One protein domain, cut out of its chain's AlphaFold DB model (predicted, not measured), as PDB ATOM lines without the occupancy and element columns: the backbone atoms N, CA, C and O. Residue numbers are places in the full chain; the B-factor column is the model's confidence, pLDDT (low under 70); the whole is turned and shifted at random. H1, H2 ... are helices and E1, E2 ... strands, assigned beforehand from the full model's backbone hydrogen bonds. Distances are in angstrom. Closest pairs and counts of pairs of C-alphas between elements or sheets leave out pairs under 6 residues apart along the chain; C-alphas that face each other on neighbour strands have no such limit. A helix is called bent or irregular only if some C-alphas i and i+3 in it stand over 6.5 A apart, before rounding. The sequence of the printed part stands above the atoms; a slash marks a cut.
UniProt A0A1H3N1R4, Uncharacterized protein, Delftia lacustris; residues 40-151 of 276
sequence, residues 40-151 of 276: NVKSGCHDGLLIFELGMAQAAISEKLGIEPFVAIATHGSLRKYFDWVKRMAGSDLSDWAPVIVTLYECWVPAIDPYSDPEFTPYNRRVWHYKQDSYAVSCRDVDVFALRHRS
ATOM      1  N   ASN A  40      35.880  13.391   8.989       86.06
ATOM      2  CA  ASN A  40      36.580  13.813  10.203       86.06
ATOM      3  C   ASN A  40      37.515  15.021  10.001       86.06
ATOM      4  O   ASN A  40      38.089  15.521  10.971       86.06
ATOM      5  N   VAL A  41      37.698  15.503   8.768       85.94
ATOM      6  CA  VAL A  41      38.514  16.687   8.473       85.94
ATOM      7  C   VAL A  41      37.675  17.940   8.710       85.94
ATOM      8  O   VAL A  41      36.802  18.272   7.915       85.94
ATOM      9  N   LYS A  42      37.945  18.652   9.809       85.31
ATOM     10  CA  LYS A  42      37.201  19.861  10.196       85.31
ATOM     11  C   LYS A  42      37.994  21.132   9.901       85.31
ATOM     12  O   LYS A  42      39.220  21.151  10.009       85.31
ATOM     13  N   SER A  43      37.278  22.198   9.545       87.38
ATOM     14  CA  SER A  43      37.857  23.540   9.414       87.38
ATOM     15  C   SER A  43      38.319  24.059  10.779       87.38
ATOM     16  O   SER A  43      37.670  23.801  11.794       87.38
ATOM     17  N   GLY A  44      39.414  24.818  10.812       87.81
ATOM     18  CA  GLY A  44      39.980  25.314  12.067       87.81
ATOM     19  C   GLY A  44      41.480  25.575  12.008       87.81
ATOM     20  O   GLY A  44      42.118  25.427  10.967       87.81
ATOM     21  N   CYS A  45      42.047  25.990  13.141       87.50
ATOM     22  CA  CYS A  45      43.486  26.193  13.293       87.50
ATOM     23  C   CYS A  45      44.121  24.965  13.956       87.50
ATOM     24  O   CYS A  45      43.740  24.594  15.067       87.50
ATOM     25  N   HIS A  46      45.097  24.352  13.286       84.62
ATOM     26  CA  HIS A  46      45.747  23.117  13.723       84.62
ATOM     27  C   HIS A  46      47.255  23.193  13.485       84.62
ATOM     28  O   HIS A  46      47.696  23.203  12.338       84.62
ATOM     29  N   ASP A  47      48.049  23.259  14.556       81.38
ATOM     30  CA  ASP A  47      49.521  23.203  14.517       81.38
ATOM     31  C   ASP A  47      50.169  24.099  13.439       81.38
ATOM     32  O   ASP A  47      51.144  23.729  12.772       81.38
ATOM     33  N   GLY A  48      49.603  25.291  13.248       80.44
ATOM     34  CA  GLY A  48      50.077  26.263  12.266       80.44
ATOM     35  C   GLY A  48      49.582  26.107  10.839       80.44
ATOM     36  O   GLY A  48      50.177  26.661   9.906       80.44
ATOM     37  N   LEU A  49      48.483  25.384  10.682       87.31
ATOM     38  CA  LEU A  49      47.698  25.275   9.466       87.31
ATOM     39  C   LEU A  49      46.303  25.827   9.740       87.31
ATOM     40  O   LEU A  49      45.676  25.462  10.733       87.31
ATOM     41  N   LEU A  50      45.813  26.689   8.856       90.25
ATOM     42  CA  LEU A  50      44.422  27.122   8.871       90.25
ATOM     43  C   LEU A  50      43.663  26.333   7.805       90.25
ATOM     44  O   LEU A  50      43.889  26.546   6.614       90.25
ATOM     45  N   ILE A  51      42.831  25.393   8.245       90.12
ATOM     46  CA  ILE A  51      42.089  24.455   7.400       90.12
ATOM     47  C   ILE A  51      40.742  25.059   7.012       90.12
ATOM     48  O   ILE A  51      40.018  25.574   7.869       90.12
ATOM     49  N   PHE A  52      40.396  24.937   5.733       88.50
ATOM     50  CA  PHE A  52      39.130  25.372   5.161       88.50
ATOM     51  C   PHE A  52      38.478  24.247   4.374       88.50
ATOM     52  O   PHE A  52      39.130  23.597   3.557       88.50
ATOM     53  N   GLU A  53      37.176  24.093   4.558       87.38
ATOM     54  CA  GLU A  53      36.315  23.356   3.645       87.38
ATOM     55  C   GLU A  53      35.875  24.267   2.489       87.38
ATOM     56  O   GLU A  53      35.504  25.426   2.688       87.38
ATOM     57  N   LEU A  54      35.927  23.748   1.262       84.62
ATOM     58  CA  LEU A  54      35.556  24.488   0.052       84.62
ATOM     59  C   LEU A  54      34.032  24.607  -0.131       84.62
ATOM     60  O   LEU A  54      33.575  25.431  -0.928       84.62
ATOM     61  N   GLY A  55      33.246  23.802   0.592       81.19
ATOM     62  CA  GLY A  55      31.783  23.803   0.546       81.19
ATOM     63  C   GLY A  55      31.249  23.692  -0.885       81.19
ATOM     64  O   GLY A  55      31.749  22.914  -1.694       81.19
ATOM     65  N   MET A  56      30.272  24.529  -1.241       76.81
ATOM     66  CA  MET A  56      29.645  24.515  -2.573       76.81
ATOM     67  C   MET A  56      30.623  24.768  -3.736       76.81
ATOM     68  O   MET A  56      30.371  24.322  -4.853       76.81
ATOM     69  N   ALA A  57      31.750  25.450  -3.502       82.19
ATOM     70  CA  ALA A  57      32.752  25.691  -4.544       82.19
ATOM     71  C   ALA A  57      33.551  24.425  -4.907       82.19
ATOM     72  O   ALA A  57      34.206  24.379  -5.954       82.19
ATOM     73  N   GLN A  58      33.481  23.382  -4.072       85.69
ATOM     74  CA  GLN A  58      34.205  22.129  -4.248       85.69
ATOM     75  C   GLN A  58      33.973  21.504  -5.620       85.69
ATOM     76  O   GLN A  58      34.939  21.019  -6.201       85.69
ATOM     77  N   ALA A  59      32.741  21.481  -6.138       82.25
ATOM     78  CA  ALA A  59      32.440  20.792  -7.394       82.25
ATOM     79  C   ALA A  59      33.271  21.369  -8.553       82.25
ATOM     80  O   ALA A  59      34.042  20.654  -9.195       82.25
ATOM     81  N   ALA A  60      33.211  22.691  -8.734       86.75
ATOM     82  CA  ALA A  60      33.963  23.388  -9.771       86.75
ATOM     83  C   ALA A  60      35.483  23.315  -9.539       86.75
ATOM     84  O   ALA A  60      36.252  23.106 -10.477       86.75
ATOM     85  N   ILE A  61      35.938  23.464  -8.290       89.69
ATOM     86  CA  ILE A  61      37.370  23.421  -7.961       89.69
ATOM     87  C   ILE A  61      37.947  22.012  -8.175       89.69
ATOM     88  O   ILE A  61      39.012  21.873  -8.779       89.69
ATOM     89  N   SER A  62      37.241  20.969  -7.738       87.38
ATOM     90  CA  SER A  62      37.620  19.565  -7.942       87.38
ATOM     91  C   SER A  62      37.722  19.238  -9.429       87.38
ATOM     92  O   SER A  62      38.703  18.633  -9.855       87.38
ATOM     93  N   GLU A  63      36.757  19.682 -10.236       85.12
ATOM     94  CA  GLU A  63      36.765  19.451 -11.681       85.12
ATOM     95  C   GLU A  63      37.986  20.099 -12.355       85.12
ATOM     96  O   GLU A  63      38.662  19.472 -13.174       85.12
ATOM     97  N   LYS A  64      38.314  21.346 -11.990       90.12
ATOM     98  CA  LYS A  64      39.409  22.092 -12.631       90.12
ATOM     99  C   LYS A  64      40.794  21.727 -12.103       90.12
ATOM    100  O   LYS A  64      41.742  21.633 -12.883       90.12
ATOM    101  N   LEU A  65      40.940  21.523 -10.795       90.50
ATOM    102  CA  LEU A  65      42.240  21.371 -10.129       90.50
ATOM    103  C   LEU A  65      42.494  19.967  -9.572       90.50
ATOM    104  O   LEU A  65      43.637  19.657  -9.209       90.50
ATOM    105  N   GLY A  66      41.466  19.114  -9.521       89.69
ATOM    106  CA  GLY A  66      41.561  17.738  -9.034       89.69
ATOM    107  C   GLY A  66      41.913  17.605  -7.568       89.69
ATOM    108  O   GLY A  66      42.562  16.624  -7.201       89.69
ATOM    109  N   ILE A  67      41.601  18.621  -6.772       93.25
ATOM    110  CA  ILE A  67      41.891  18.619  -5.346       93.25
ATOM    111  C   ILE A  67      40.679  18.143  -4.549       93.25
ATOM    112  O   ILE A  67      39.545  18.308  -4.987       93.25
ATOM    113  N   GLU A  68      40.935  17.553  -3.389       92.12
ATOM    114  CA  GLU A  68      39.904  17.156  -2.432       92.12
ATOM    115  C   GLU A  68      39.277  18.393  -1.737       92.12
ATOM    116  O   GLU A  68      39.870  19.474  -1.750       92.12
ATOM    117  N   PRO A  69      38.079  18.263  -1.131       87.44
ATOM    118  CA  PRO A  69      37.257  19.351  -0.560       87.44
ATOM    119  C   PRO A  69      37.870  20.280   0.485       87.44
ATOM    120  O   PRO A  69      37.206  21.237   0.884       87.44
ATOM    121  N   PHE A  70      39.068  20.005   0.980       89.62
ATOM    122  CA  PHE A  70      39.677  20.745   2.078       89.62
ATOM    123  C   PHE A  70      41.071  21.218   1.698       89.62
ATOM    124  O   PHE A  70      41.875  20.500   1.095       89.62
ATOM    125  N   VAL A  71      41.378  22.439   2.108       93.12
ATOM    126  CA  VAL A  71      42.651  23.101   1.832       93.12
ATOM    127  C   VAL A  71      43.201  23.730   3.102       93.12
ATOM    128  O   VAL A  71      42.463  23.956   4.059       93.12
ATOM    129  N   ALA A  72      44.497  24.014   3.125       93.12
ATOM    130  CA  ALA A  72      45.142  24.673   4.248       93.12
ATOM    131  C   ALA A  72      45.981  25.868   3.808       93.12
ATOM    132  O   ALA A  72      46.749  25.765   2.856       93.12
ATOM    133  N   ILE A  73      45.907  26.965   4.554       91.44
ATOM    134  CA  ILE A  73      46.874  28.063   4.456       91.44
ATOM    135  C   ILE A  73      47.950  27.843   5.519       91.44
ATOM    136  O   ILE A  73      47.642  27.611   6.694       91.44
ATOM    137  N   ALA A  74      49.219  27.925   5.122       81.19
ATOM    138  CA  ALA A  74      50.329  27.879   6.063       81.19
ATOM    139  C   ALA A  74      50.412  29.193   6.846       81.19
ATOM    140  O   ALA A  74      50.639  30.247   6.261       81.19
ATOM    141  N   THR A  75      50.283  29.132   8.172       76.62
ATOM    142  CA  THR A  75      50.669  30.261   9.039       76.62
ATOM    143  C   THR A  75      52.104  30.084   9.535       76.62
ATOM    144  O   THR A  75      52.876  31.034   9.569       76.62
ATOM    145  N   HIS A  76      52.477  28.844   9.865       71.94
ATOM    146  CA  HIS A  76      53.841  28.406  10.214       71.94
ATOM    147  C   HIS A  76      54.033  26.880  10.010       71.94
ATOM    148  O   HIS A  76      54.999  26.271  10.482       71.94
ATOM    149  N   GLY A  77      53.089  26.239   9.311       74.62
ATOM    150  CA  GLY A  77      53.108  24.824   8.941       74.62
ATOM    151  C   GLY A  77      53.792  24.551   7.596       74.62
ATOM    152  O   GLY A  77      54.148  25.462   6.857       74.62
ATOM    153  N   SER A  78      53.966  23.271   7.263       90.25
ATOM    154  CA  SER A  78      54.527  22.823   5.982       90.25
ATOM    155  C   SER A  78      53.559  21.900   5.245       90.25
ATOM    156  O   SER A  78      52.661  21.316   5.855       90.25
ATOM    157  N   LEU A  79      53.786  21.705   3.944       93.19
ATOM    158  CA  LEU A  79      53.000  20.784   3.116       93.19
ATOM    159  C   LEU A  79      52.971  19.358   3.698       93.19
ATOM    160  O   LEU A  79      51.945  18.683   3.672       93.19
ATOM    161  N   ARG A  80      54.096  18.916   4.278       93.44
ATOM    162  CA  ARG A  80      54.197  17.621   4.962       93.44
ATOM    163  C   ARG A  80      53.352  17.580   6.234       93.44
ATOM    164  O   ARG A  80      52.627  16.613   6.423       93.44
ATOM    165  N   LYS A  81      53.399  18.627   7.069       91.75
ATOM    166  CA  LYS A  81      52.552  18.714   8.274       91.75
ATOM    167  C   LYS A  81      51.069  18.642   7.914       91.75
ATOM    168  O   LYS A  81      50.323  17.948   8.592       91.75
ATOM    169  N   TYR A  82      50.662  19.311   6.833       93.50
ATOM    170  CA  TYR A  82      49.294  19.224   6.328       93.50
ATOM    171  C   TYR A  82      48.931  17.796   5.924       93.50
ATOM    172  O   TYR A  82      47.923  17.276   6.390       93.50
ATOM    173  N   PHE A  83      49.776  17.131   5.131       94.50
ATOM    174  CA  PHE A  83      49.530  15.747   4.731       94.50
ATOM    175  C   PHE A  83      49.411  14.796   5.926       94.50
ATOM    176  O   PHE A  83      48.456  14.027   6.010       94.50
ATOM    177  N   ASP A  84      50.358  14.876   6.862       92.88
ATOM    178  CA  ASP A  84      50.395  14.030   8.054       92.88
ATOM    179  C   ASP A  84      49.171  14.280   8.954       92.88
ATOM    180  O   ASP A  84      48.628  13.339   9.538       92.88
ATOM    181  N   TRP A  85      48.702  15.531   9.039       92.19
ATOM    182  CA  TRP A  85      47.478  15.887   9.754       92.19
ATOM    183  C   TRP A  85      46.234  15.309   9.072       92.19
ATOM    184  O   TRP A  85      45.468  14.608   9.728       92.19
ATOM    185  N   VAL A  86      46.059  15.508   7.759       92.81
ATOM    186  CA  VAL A  86      44.901  14.955   7.033       92.81
ATOM    187  C   VAL A  86      44.881  13.431   7.127       92.81
ATOM    188  O   VAL A  86      43.836  12.850   7.408       92.81
ATOM    189  N   LYS A  87      46.033  12.777   6.946       93.44
ATOM    190  CA  LYS A  87      46.167  11.321   7.075       93.44
ATOM    191  C   LYS A  87      45.733  10.835   8.460       93.44
ATOM    192  O   LYS A  87      45.023   9.838   8.565       93.44
ATOM    193  N   ARG A  88      46.118  11.556   9.518       92.69
ATOM    194  CA  ARG A  88      45.695  11.261  10.895       92.69
ATOM    195  C   ARG A  88      44.185  11.415  11.072       92.69
ATOM    196  O   ARG A  88      43.572  10.534  11.659       92.69
ATOM    197  N   MET A  89      43.599  12.496  10.557       91.62
ATOM    198  CA  MET A  89      42.161  12.765  10.689       91.62
ATOM    199  C   MET A  89      41.302  11.783   9.886       91.62
ATOM    200  O   MET A  89      40.274  11.331  10.380       91.62
ATOM    201  N   ALA A  90      41.736  11.406   8.683       90.62
ATOM    202  CA  ALA A  90      41.068  10.389   7.869       90.62
ATOM    203  C   ALA A  90      41.156   8.981   8.491       90.62
ATOM    204  O   ALA A  90      40.374   8.103   8.139       90.62
ATOM    205  N   GLY A  91      42.119   8.748   9.392       90.19
ATOM    206  CA  GLY A  91      42.321   7.457  10.050       90.19
ATOM    207  C   GLY A  91      42.748   6.335   9.099       90.19
ATOM    208  O   GLY A  91      42.621   5.166   9.443       90.19
ATOM    209  N   SER A  92      43.243   6.669   7.905       90.50
ATOM    210  CA  SER A  92      43.573   5.697   6.860       90.50
ATOM    211  C   SER A  92      44.868   6.039   6.135       90.50
ATOM    212  O   SER A  92      45.369   7.163   6.201       90.50
ATOM    213  N   ASP A  93      45.428   5.063   5.422       87.31
ATOM    214  CA  ASP A  93      46.532   5.327   4.513       87.31
ATOM    215  C   ASP A  93      46.034   6.038   3.252       87.31
ATOM    216  O   ASP A  93      45.198   5.534   2.508       87.31
ATOM    217  N   LEU A  94      46.587   7.221   2.992       92.00
ATOM    218  CA  LEU A  94      46.265   8.035   1.824       92.00
ATOM    219  C   LEU A  94      47.301   7.823   0.709       92.00
ATOM    220  O   LEU A  94      47.766   8.780   0.089       92.00
ATOM    221  N   SER A  95      47.690   6.568   0.458       91.31
ATOM    222  CA  SER A  95      48.763   6.207  -0.482       91.31
ATOM    223  C   SER A  95      48.515   6.675  -1.913       91.31
ATOM    224  O   SER A  95      49.470   6.959  -2.636       91.31
ATOM    225  N   ASP A  96      47.252   6.771  -2.323       95.44
ATOM    226  CA  ASP A  96      46.851   7.200  -3.666       95.44
ATOM    227  C   ASP A  96      46.642   8.714  -3.791       95.44
ATOM    228  O   ASP A  96      46.377   9.226  -4.883       95.44
ATOM    229  N   TRP A  97      46.863   9.459  -2.708       96.06
ATOM    230  CA  TRP A  97      46.872  10.914  -2.701       96.06
ATOM    231  C   TRP A  97      48.299  11.448  -2.586       96.06
ATOM    232  O   TRP A  97      49.238  10.772  -2.155       96.06
ATOM    233  N   ALA A  98      48.475  12.679  -3.044       95.44
ATOM    234  CA  ALA A  98      49.697  13.440  -2.873       95.44
ATOM    235  C   ALA A  98      49.338  14.844  -2.382       95.44
ATOM    236  O   ALA A  98      48.390  15.443  -2.905       95.44
ATOM    237  N   PRO A  99      50.082  15.387  -1.407       95.88
ATOM    238  CA  PRO A  99      49.925  16.776  -1.037       95.88
ATOM    239  C   PRO A  99      50.528  17.657  -2.136       95.88
ATOM    240  O   PRO A  99      51.604  17.375  -2.667       95.88
ATOM    241  N   VAL A 100      49.816  18.716  -2.497       96.44
ATOM    242  CA  VAL A 100      50.201  19.670  -3.539       96.44
ATOM    243  C   VAL A 100      50.020  21.095  -3.036       96.44
ATOM    244  O   VAL A 100      49.214  21.343  -2.142       96.44
ATOM    245  N   ILE A 101      50.757  22.027  -3.633       96.69
ATOM    246  CA  ILE A 101      50.486  23.460  -3.505       96.69
ATOM    247  C   ILE A 101      49.693  23.868  -4.743       96.69
ATOM    248  O   ILE A 101      50.074  23.525  -5.868       96.69
ATOM    249  N   VAL A 102      48.568  24.540  -4.533       95.12
ATOM    250  CA  VAL A 102      47.747  25.117  -5.599       95.12
ATOM    251  C   VAL A 102      47.378  26.539  -5.225       95.12
ATOM    252  O   VAL A 102      47.131  26.825  -4.058       95.12
ATOM    253  N   THR A 103      47.303  27.414  -6.217       95.62
ATOM    254  CA  THR A 103      46.807  28.771  -6.019       95.62
ATOM    255  C   THR A 103      45.289  28.763  -6.159       95.62
ATOM    256  O   THR A 103      44.754  28.325  -7.181       95.62
ATOM    257  N   LEU A 104      44.596  29.219  -5.120       94.62
ATOM    258  CA  LEU A 104      43.167  29.525  -5.146       94.62
ATOM    259  C   LEU A 104      42.964  31.024  -4.953       94.62
ATOM    260  O   LEU A 104      43.858  31.733  -4.506       94.62
ATOM    261  N   TYR A 105      41.763  31.492  -5.260       93.25
ATOM    262  CA  TYR A 105      41.363  32.872  -5.054       93.25
ATOM    263  C   TYR A 105      40.397  32.940  -3.877       93.25
ATOM    264  O   TYR A 105      39.325  32.327  -3.915       93.25
ATOM    265  N   GLU A 106      40.796  33.649  -2.821       90.44
ATOM    266  CA  GLU A 106      39.913  34.001  -1.712       90.44
ATOM    267  C   GLU A 106      39.160  35.277  -2.102       90.44
ATOM    268  O   GLU A 106      39.743  36.365  -2.171       90.44
ATOM    269  N   CYS A 107      37.869  35.126  -2.387       88.00
ATOM    270  CA  CYS A 107      36.991  36.191  -2.851       88.00
ATOM    271  C   CYS A 107      36.019  36.613  -1.747       88.00
ATOM    272  O   CYS A 107      35.439  35.771  -1.062       88.00
ATOM    273  N   TRP A 108      35.776  37.915  -1.629       86.19
ATOM    274  CA  TRP A 108      34.678  38.475  -0.844       86.19
ATOM    275  C   TRP A 108      33.599  38.965  -1.796       86.19
ATOM    276  O   TRP A 108      33.794  39.950  -2.508       86.19
ATOM    277  N   VAL A 109      32.478  38.253  -1.826       82.94
ATOM    278  CA  VAL A 109      31.386  38.498  -2.770       82.94
ATOM    279  C   VAL A 109      30.191  39.079  -2.011       82.94
ATOM    280  O   VAL A 109      29.868  38.557  -0.936       82.94
ATOM    281  N   PRO A 110      29.521  40.119  -2.541       77.75
ATOM    282  CA  PRO A 110      28.266  40.598  -1.979       77.75
ATOM    283  C   PRO A 110      27.224  39.477  -2.004       77.75
ATOM    284  O   PRO A 110      26.999  38.838  -3.032       77.75
ATOM    285  N   ALA A 111      26.590  39.236  -0.870       71.19
ATOM    286  CA  ALA A 111      25.526  38.272  -0.698       71.19
ATOM    287  C   ALA A 111      24.309  38.968  -0.088       71.19
ATOM    288  O   ALA A 111      24.424  39.922   0.684       71.19
ATOM    289  N   ILE A 112      23.139  38.464  -0.456       64.38
ATOM    290  CA  ILE A 112      21.854  38.857   0.106       64.38
ATOM    291  C   ILE A 112      21.337  37.624   0.840       64.38
ATOM    292  O   ILE A 112      21.337  36.536   0.261       64.38
ATOM    293  N   ASP A 113      20.965  37.766   2.110       59.97
ATOM    294  CA  ASP A 113      20.294  36.693   2.845       59.97
ATOM    295  C   ASP A 113      18.835  36.619   2.363       59.97
ATOM    296  O   ASP A 113      18.091  37.585   2.540       59.97
ATOM    297  N   PRO A 114      18.407  35.519   1.716       55.59
ATOM    298  CA  PRO A 114      17.041  35.403   1.226       55.59
ATOM    299  C   PRO A 114      16.017  35.129   2.343       55.59
ATOM    300  O   PRO A 114      14.821  35.133   2.057       55.59
ATOM    301  N   TYR A 115      16.450  34.877   3.586       58.22
ATOM    302  CA  TYR A 115      15.588  34.468   4.701       58.22
ATOM    303  C   TYR A 115      15.427  35.529   5.804       58.22
ATOM    304  O   TYR A 115      14.606  35.334   6.702       58.22
ATOM    305  N   SER A 116      16.153  36.650   5.748       54.31
ATOM    306  CA  SER A 116      16.073  37.728   6.742       54.31
ATOM    307  C   SER A 116      15.503  39.027   6.143       54.31
ATOM    308  O   SER A 116      16.249  39.759   5.506       54.31
ATOM    309  N   ASP A 117      14.213  39.296   6.391       47.22
ATOM    310  CA  ASP A 117      13.471  40.583   6.298       47.22
ATOM    311  C   ASP A 117      13.564  41.443   4.990       47.22
ATOM    312  O   ASP A 117      14.572  41.468   4.288       47.22
ATOM    313  N   PRO A 118      12.518  42.215   4.620       49.56
ATOM    314  CA  PRO A 118      12.356  42.828   3.295       49.56
ATOM    315  C   PRO A 118      13.219  44.080   3.022       49.56
ATOM    316  O   PRO A 118      13.065  44.694   1.967       49.56
ATOM    317  N   GLU A 119      14.141  44.454   3.916       56.12
ATOM    318  CA  GLU A 119      15.074  45.587   3.744       56.12
ATOM    319  C   GLU A 119      16.524  45.163   3.410       56.12
ATOM    320  O   GLU A 119      17.457  45.934   3.617       56.12
ATOM    321  N   PHE A 120      16.723  43.948   2.879       56.00
ATOM    322  CA  PHE A 120      17.927  43.477   2.165       56.00
ATOM    323  C   PHE A 120      19.253  44.132   2.589       56.00
ATOM    324  O   PHE A 120      19.842  44.905   1.834       56.00
ATOM    325  N   THR A 121      19.762  43.810   3.780       55.66
ATOM    326  CA  THR A 121      21.106  44.267   4.166       55.66
ATOM    327  C   THR A 121      22.153  43.415   3.438       55.66
ATOM    328  O   THR A 121      22.266  42.221   3.734       55.66
ATOM    329  N   PRO A 122      22.926  43.970   2.485       62.31
ATOM    330  CA  PRO A 122      23.979  43.215   1.824       62.31
ATOM    331  C   PRO A 122      25.100  42.916   2.823       62.31
ATOM    332  O   PRO A 122      25.558  43.803   3.546       62.31
ATOM    333  N   TYR A 123      25.589  41.679   2.836       67.75
ATOM    334  CA  TYR A 123      26.801  41.306   3.565       67.75
ATOM    335  C   TYR A 123      27.815  40.690   2.607       67.75
ATOM    336  O   TYR A 123      27.460  40.150   1.566       67.75
ATOM    337  N   ASN A 124      29.100  40.754   2.942       69.19
ATOM    338  CA  ASN A 124      30.125  40.098   2.136       69.19
ATOM    339  C   ASN A 124      30.361  38.688   2.666       69.19
ATOM    340  O   ASN A 124      30.742  38.515   3.825       69.19
ATOM    341  N   ARG A 125      30.178  37.679   1.810       78.56
ATOM    342  CA  ARG A 125      30.534  36.295   2.133       78.56
ATOM    343  C   ARG A 125      31.889  35.957   1.521       78.56
ATOM    344  O   ARG A 125      32.169  36.297   0.369       78.56
ATOM    345  N   ARG A 126      32.711  35.230   2.274       81.38
ATOM    346  CA  ARG A 126      33.964  34.673   1.762       81.38
ATOM    347  C   ARG A 126      33.695  33.406   0.948       81.38
ATOM    348  O   ARG A 126      33.023  32.498   1.434       81.38
ATOM    349  N   VAL A 127      34.263  33.323  -0.252       85.62
ATOM    350  CA  VAL A 127      34.151  32.177  -1.168       85.62
ATOM    351  C   VAL A 127      35.512  31.854  -1.781       85.62
ATOM    352  O   VAL A 127      36.323  32.745  -2.013       85.62
ATOM    353  N   TRP A 128      35.751  30.574  -2.059       89.75
ATOM    354  CA  TRP A 128      36.932  30.106  -2.780       89.75
ATOM    355  C   TRP A 128      36.635  29.911  -4.264       89.75
ATOM    356  O   TRP A 128      35.620  29.317  -4.621       89.75
ATOM    357  N   HIS A 129      37.552  30.341  -5.128       90.88
ATOM    358  CA  HIS A 129      37.479  30.109  -6.570       90.88
ATOM    359  C   HIS A 129      38.809  29.581  -7.122       90.88
ATOM    360  O   HIS A 129      39.879  29.831  -6.572       90.88
ATOM    361  N   TYR A 130      38.755  28.859  -8.246       91.25
ATOM    362  CA  TYR A 130      39.954  28.424  -8.983       91.25
ATOM    363  C   TYR A 130      40.503  29.507  -9.931       91.25
ATOM    364  O   TYR A 130      41.557  29.322 -10.536       91.25
ATOM    365  N   LYS A 131      39.769  30.612 -10.102       93.19
ATOM    366  CA  LYS A 131      40.123  31.769 -10.930       93.19
ATOM    367  C   LYS A 131      39.664  33.053 -10.243       93.19
ATOM    368  O   LYS A 131      38.760  33.002  -9.414       93.19
ATOM    369  N   GLN A 132      40.242  34.181 -10.637       90.00
ATOM    370  CA  GLN A 132      39.824  35.492 -10.156       90.00
ATOM    371  C   GLN A 132      38.343  35.750 -10.487       90.00
ATOM    372  O   GLN A 132      37.906  35.507 -11.616       90.00
ATOM    373  N   ASP A 133      37.587  36.238  -9.506       85.94
ATOM    374  CA  ASP A 133      36.211  36.701  -9.692       85.94
ATOM    375  C   ASP A 133      36.193  38.224  -9.882       85.94
ATOM    376  O   ASP A 133      36.605  38.973  -8.997       85.94
ATOM    377  N   SER A 134      35.738  38.679 -11.051       86.44
ATOM    378  CA  SER A 134      35.636  40.101 -11.399       86.44
ATOM    379  C   SER A 134      34.502  40.829 -10.679       86.44
ATOM    380  O   SER A 134      34.488  42.056 -10.675       86.44
ATOM    381  N   TYR A 135      33.549  40.094 -10.106       83.50
ATOM    382  CA  TYR A 135      32.407  40.651  -9.380       83.50
ATOM    383  C   TYR A 135      32.627  40.678  -7.862       83.50
ATOM    384  O   TYR A 135      31.792  41.201  -7.124       83.50
ATOM    385  N   ALA A 136      33.744  40.127  -7.380       85.38
ATOM    386  CA  ALA A 136      34.103  40.182  -5.974       85.38
ATOM    387  C   ALA A 136      34.561  41.594  -5.575       85.38
ATOM    388  O   ALA A 136      35.311  42.251  -6.294       85.38
ATOM    389  N   VAL A 137      34.165  42.034  -4.377       87.12
ATOM    390  CA  VAL A 137      34.621  43.299  -3.767       87.12
ATOM    391  C   VAL A 137      36.127  43.266  -3.532       87.12
ATOM    392  O   VAL A 137      36.822  44.265  -3.693       87.12
ATOM    393  N   SER A 138      36.639  42.102  -3.141       89.25
ATOM    394  CA  SER A 138      38.070  41.843  -3.086       89.25
ATOM    395  C   SER A 138      38.347  40.400  -3.464       89.25
ATOM    396  O   SER A 138      37.543  39.503  -3.208       89.25
ATOM    397  N   CYS A 139      39.493  40.194  -4.092       91.50
ATOM    398  CA  CYS A 139      39.945  38.898  -4.547       91.50
ATOM    399  C   CYS A 139      41.461  38.869  -4.399       91.50
ATOM    400  O   CYS A 139      42.144  39.742  -4.939       91.50
ATOM    401  N   ARG A 140      41.977  37.897  -3.649       93.06
ATOM    402  CA  ARG A 140      43.419  37.679  -3.515       93.06
ATOM    403  C   ARG A 140      43.771  36.248  -3.868       93.06
ATOM    404  O   ARG A 140      43.025  35.326  -3.540       93.06
ATOM    405  N   ASP A 141      44.903  36.078  -4.524       94.62
ATOM    406  CA  ASP A 141      45.512  34.780  -4.736       94.62
ATOM    407  C   ASP A 141      46.139  34.276  -3.432       94.62
ATOM    408  O   ASP A 141      46.720  35.018  -2.638       94.62
ATOM    409  N   VAL A 142      45.950  32.991  -3.174       94.19
ATOM    410  CA  VAL A 142      46.416  32.326  -1.968       94.19
ATOM    411  C   VAL A 142      46.950  30.965  -2.366       94.19
ATOM    412  O   VAL A 142      46.213  30.116  -2.874       94.19
ATOM    413  N   ASP A 143      48.228  30.738  -2.087       95.06
ATOM    414  CA  ASP A 143      48.799  29.404  -2.161       95.06
ATOM    415  C   ASP A 143      48.298  28.574  -0.982       95.06
ATOM    416  O   ASP A 143      48.550  28.875   0.189       95.06
ATOM    417  N   VAL A 144      47.575  27.508  -1.310       95.38
ATOM    418  CA  VAL A 144      47.020  26.576  -0.340       95.38
ATOM    419  C   VAL A 144      47.641  25.198  -0.503       95.38
ATOM    420  O   VAL A 144      47.959  24.741  -1.605       95.38
ATOM    421  N   PHE A 145      47.790  24.500   0.616       96.75
ATOM    422  CA  PHE A 145      48.073  23.076   0.633       96.75
ATOM    423  C   PHE A 145      46.774  22.317   0.401       96.75
ATOM    424  O   PHE A 145      45.774  22.565   1.070       96.75
ATOM    425  N   ALA A 146      46.795  21.390  -0.544       96.00
ATOM    426  CA  ALA A 146      45.643  20.582  -0.902       96.00
ATOM    427  C   ALA A 146      46.051  19.123  -1.094       96.00
ATOM    428  O   ALA A 146      47.223  18.813  -1.333       96.00
ATOM    429  N   LEU A 147      45.084  18.213  -1.019       96.00
ATOM    430  CA  LEU A 147      45.269  16.833  -1.449       96.00
ATOM    431  C   LEU A 147      44.800  16.649  -2.882       96.00
ATOM    432  O   LEU A 147      43.726  17.108  -3.244       96.00
ATOM    433  N   ARG A 148      45.585  15.934  -3.687       95.44
ATOM    434  CA  ARG A 148      45.235  15.563  -5.061       95.44
ATOM    435  C   ARG A 148      45.424  14.067  -5.259       95.44
ATOM    436  O   ARG A 148      46.482  13.523  -4.939       95.44
ATOM    437  N   HIS A 149      44.433  13.411  -5.852       95.38
ATOM    438  CA  HIS A 149      44.542  12.000  -6.213       95.38
ATOM    439  C   HIS A 149      45.574  11.796  -7.340       95.38
ATOM    440  O   HIS A 149      45.582  12.519  -8.343       95.38
ATOM    441  N   ARG A 150      46.445  10.786  -7.227       95.69
ATOM    442  CA  ARG A 150      47.577  10.551  -8.151       95.69
ATOM    443  C   ARG A 150      47.147  10.306  -9.598       95.69
ATOM    444  O   ARG A 150      47.874  10.651 -10.533       95.69
ATOM    445  N   SER A 151      45.949   9.761  -9.807       94.62
ATOM    446  CA  SER A 151      45.387   9.561 -11.149       94.62
ATOM    447  C   SER A 151      44.845  10.836 -11.794       94.62
ATOM    448  O   SER A 151      44.404  10.764 -12.934       94.62
TER     449      SER A 151
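What this domain is: This is residues 40 to 151 of the 276 residues of an uncharacterized protein of Delftia lacustris (UniProt A0A1H3N1R4). One antiparallel sheet of six strands, strongly twisted and curled like part of a barrel, wraps round the helix H2, while the helix H1 packs on its opposite face. The long strands E4 and E6 run side by side along the length, and the hairpin of E4 and E5 reaches out at one end into a loop whose residues 114 to 119 stick out. The printed part has 112 residues, with two named helices and six named strands in the order E1, E2, H1, E3, H2, E4, E5, E6; the sheet's order is E1, E2, E3, E6, E4, E5. The class is mixed, helices and strands, and the whole is only just compact, close to loose, with a radius of gyration of the C-alphas of 15.6 A and spans of 51 by 25 by 24 A.

Where its parts are: E1, residues 44 to 46, begins at C-alpha 44 (39.980, 25.314, 12.067). E2 is residues 49 to 53, and H1 is residues 55 to 65, 15.1 A long. H1 is only just irregular: C-alphas 56 and 59 are 6.7 A apart. E3, residues 67 to 74, is 16.9 A long and bends by 81 degrees at residue 70. H2, residues 79 to 90, is 16.5 A long. E4, residues 97 to 111, is 34.8 A long, bends by 71 degrees at residue 100 and ends at C-alpha 111 (25.526, 38.272, -0.698). E5, residues 123 to 129, is 18.5 A long. E6, residues 138 to 149, is 30.7 A long, bends by 61 degrees at residue 145 and ends at C-alpha 149 (44.542, 12.000, -6.213).

How they stand to each other: E1 and E5 are the edge strands. E1 and E2 form a hairpin, with N 46 and O 49 2.8 A apart, within hydrogen-bond range. E2 and E3 are antiparallel at 150 degrees, with N 52 to O 71 at 2.8 A. E3 and E6 are antiparallel at 120 degrees, with N 72 to O 145 at 2.8 A. E6 and E4 are antiparallel, with N 100 to O 146 at 2.8 A and N 108 to O 138 at 2.9 A. E4 and E5 form a hairpin, with N 107 to O 127 at 2.9 A. H2 is on the sheet, which curls round it; the closest C-alphas of H2 and E4 are those of Phe 83 and Pro 99, 5.9 A apart. H1 is on the opposite face at a height over the sheet of 6.2 A; its closest C-alpha pair with E3 is Gln 58 and Pro 69, 5.5 A. H1 and H2 are apart. In H2 every O i to N i+4 pair is within hydrogen-bond range; in H1, 5 of 7 are.

The domain as a whole: The two C-alphas farthest apart, those of Ser 95 and Glu 119, are 52.0 A apart. The printed part has no cut. The link from E4 to E5, 11 residues, is long, and residues 114 to 119 in it stand free. The mean pLDDT of the printed part is 85.5, and residues 112 to 124 are under 70.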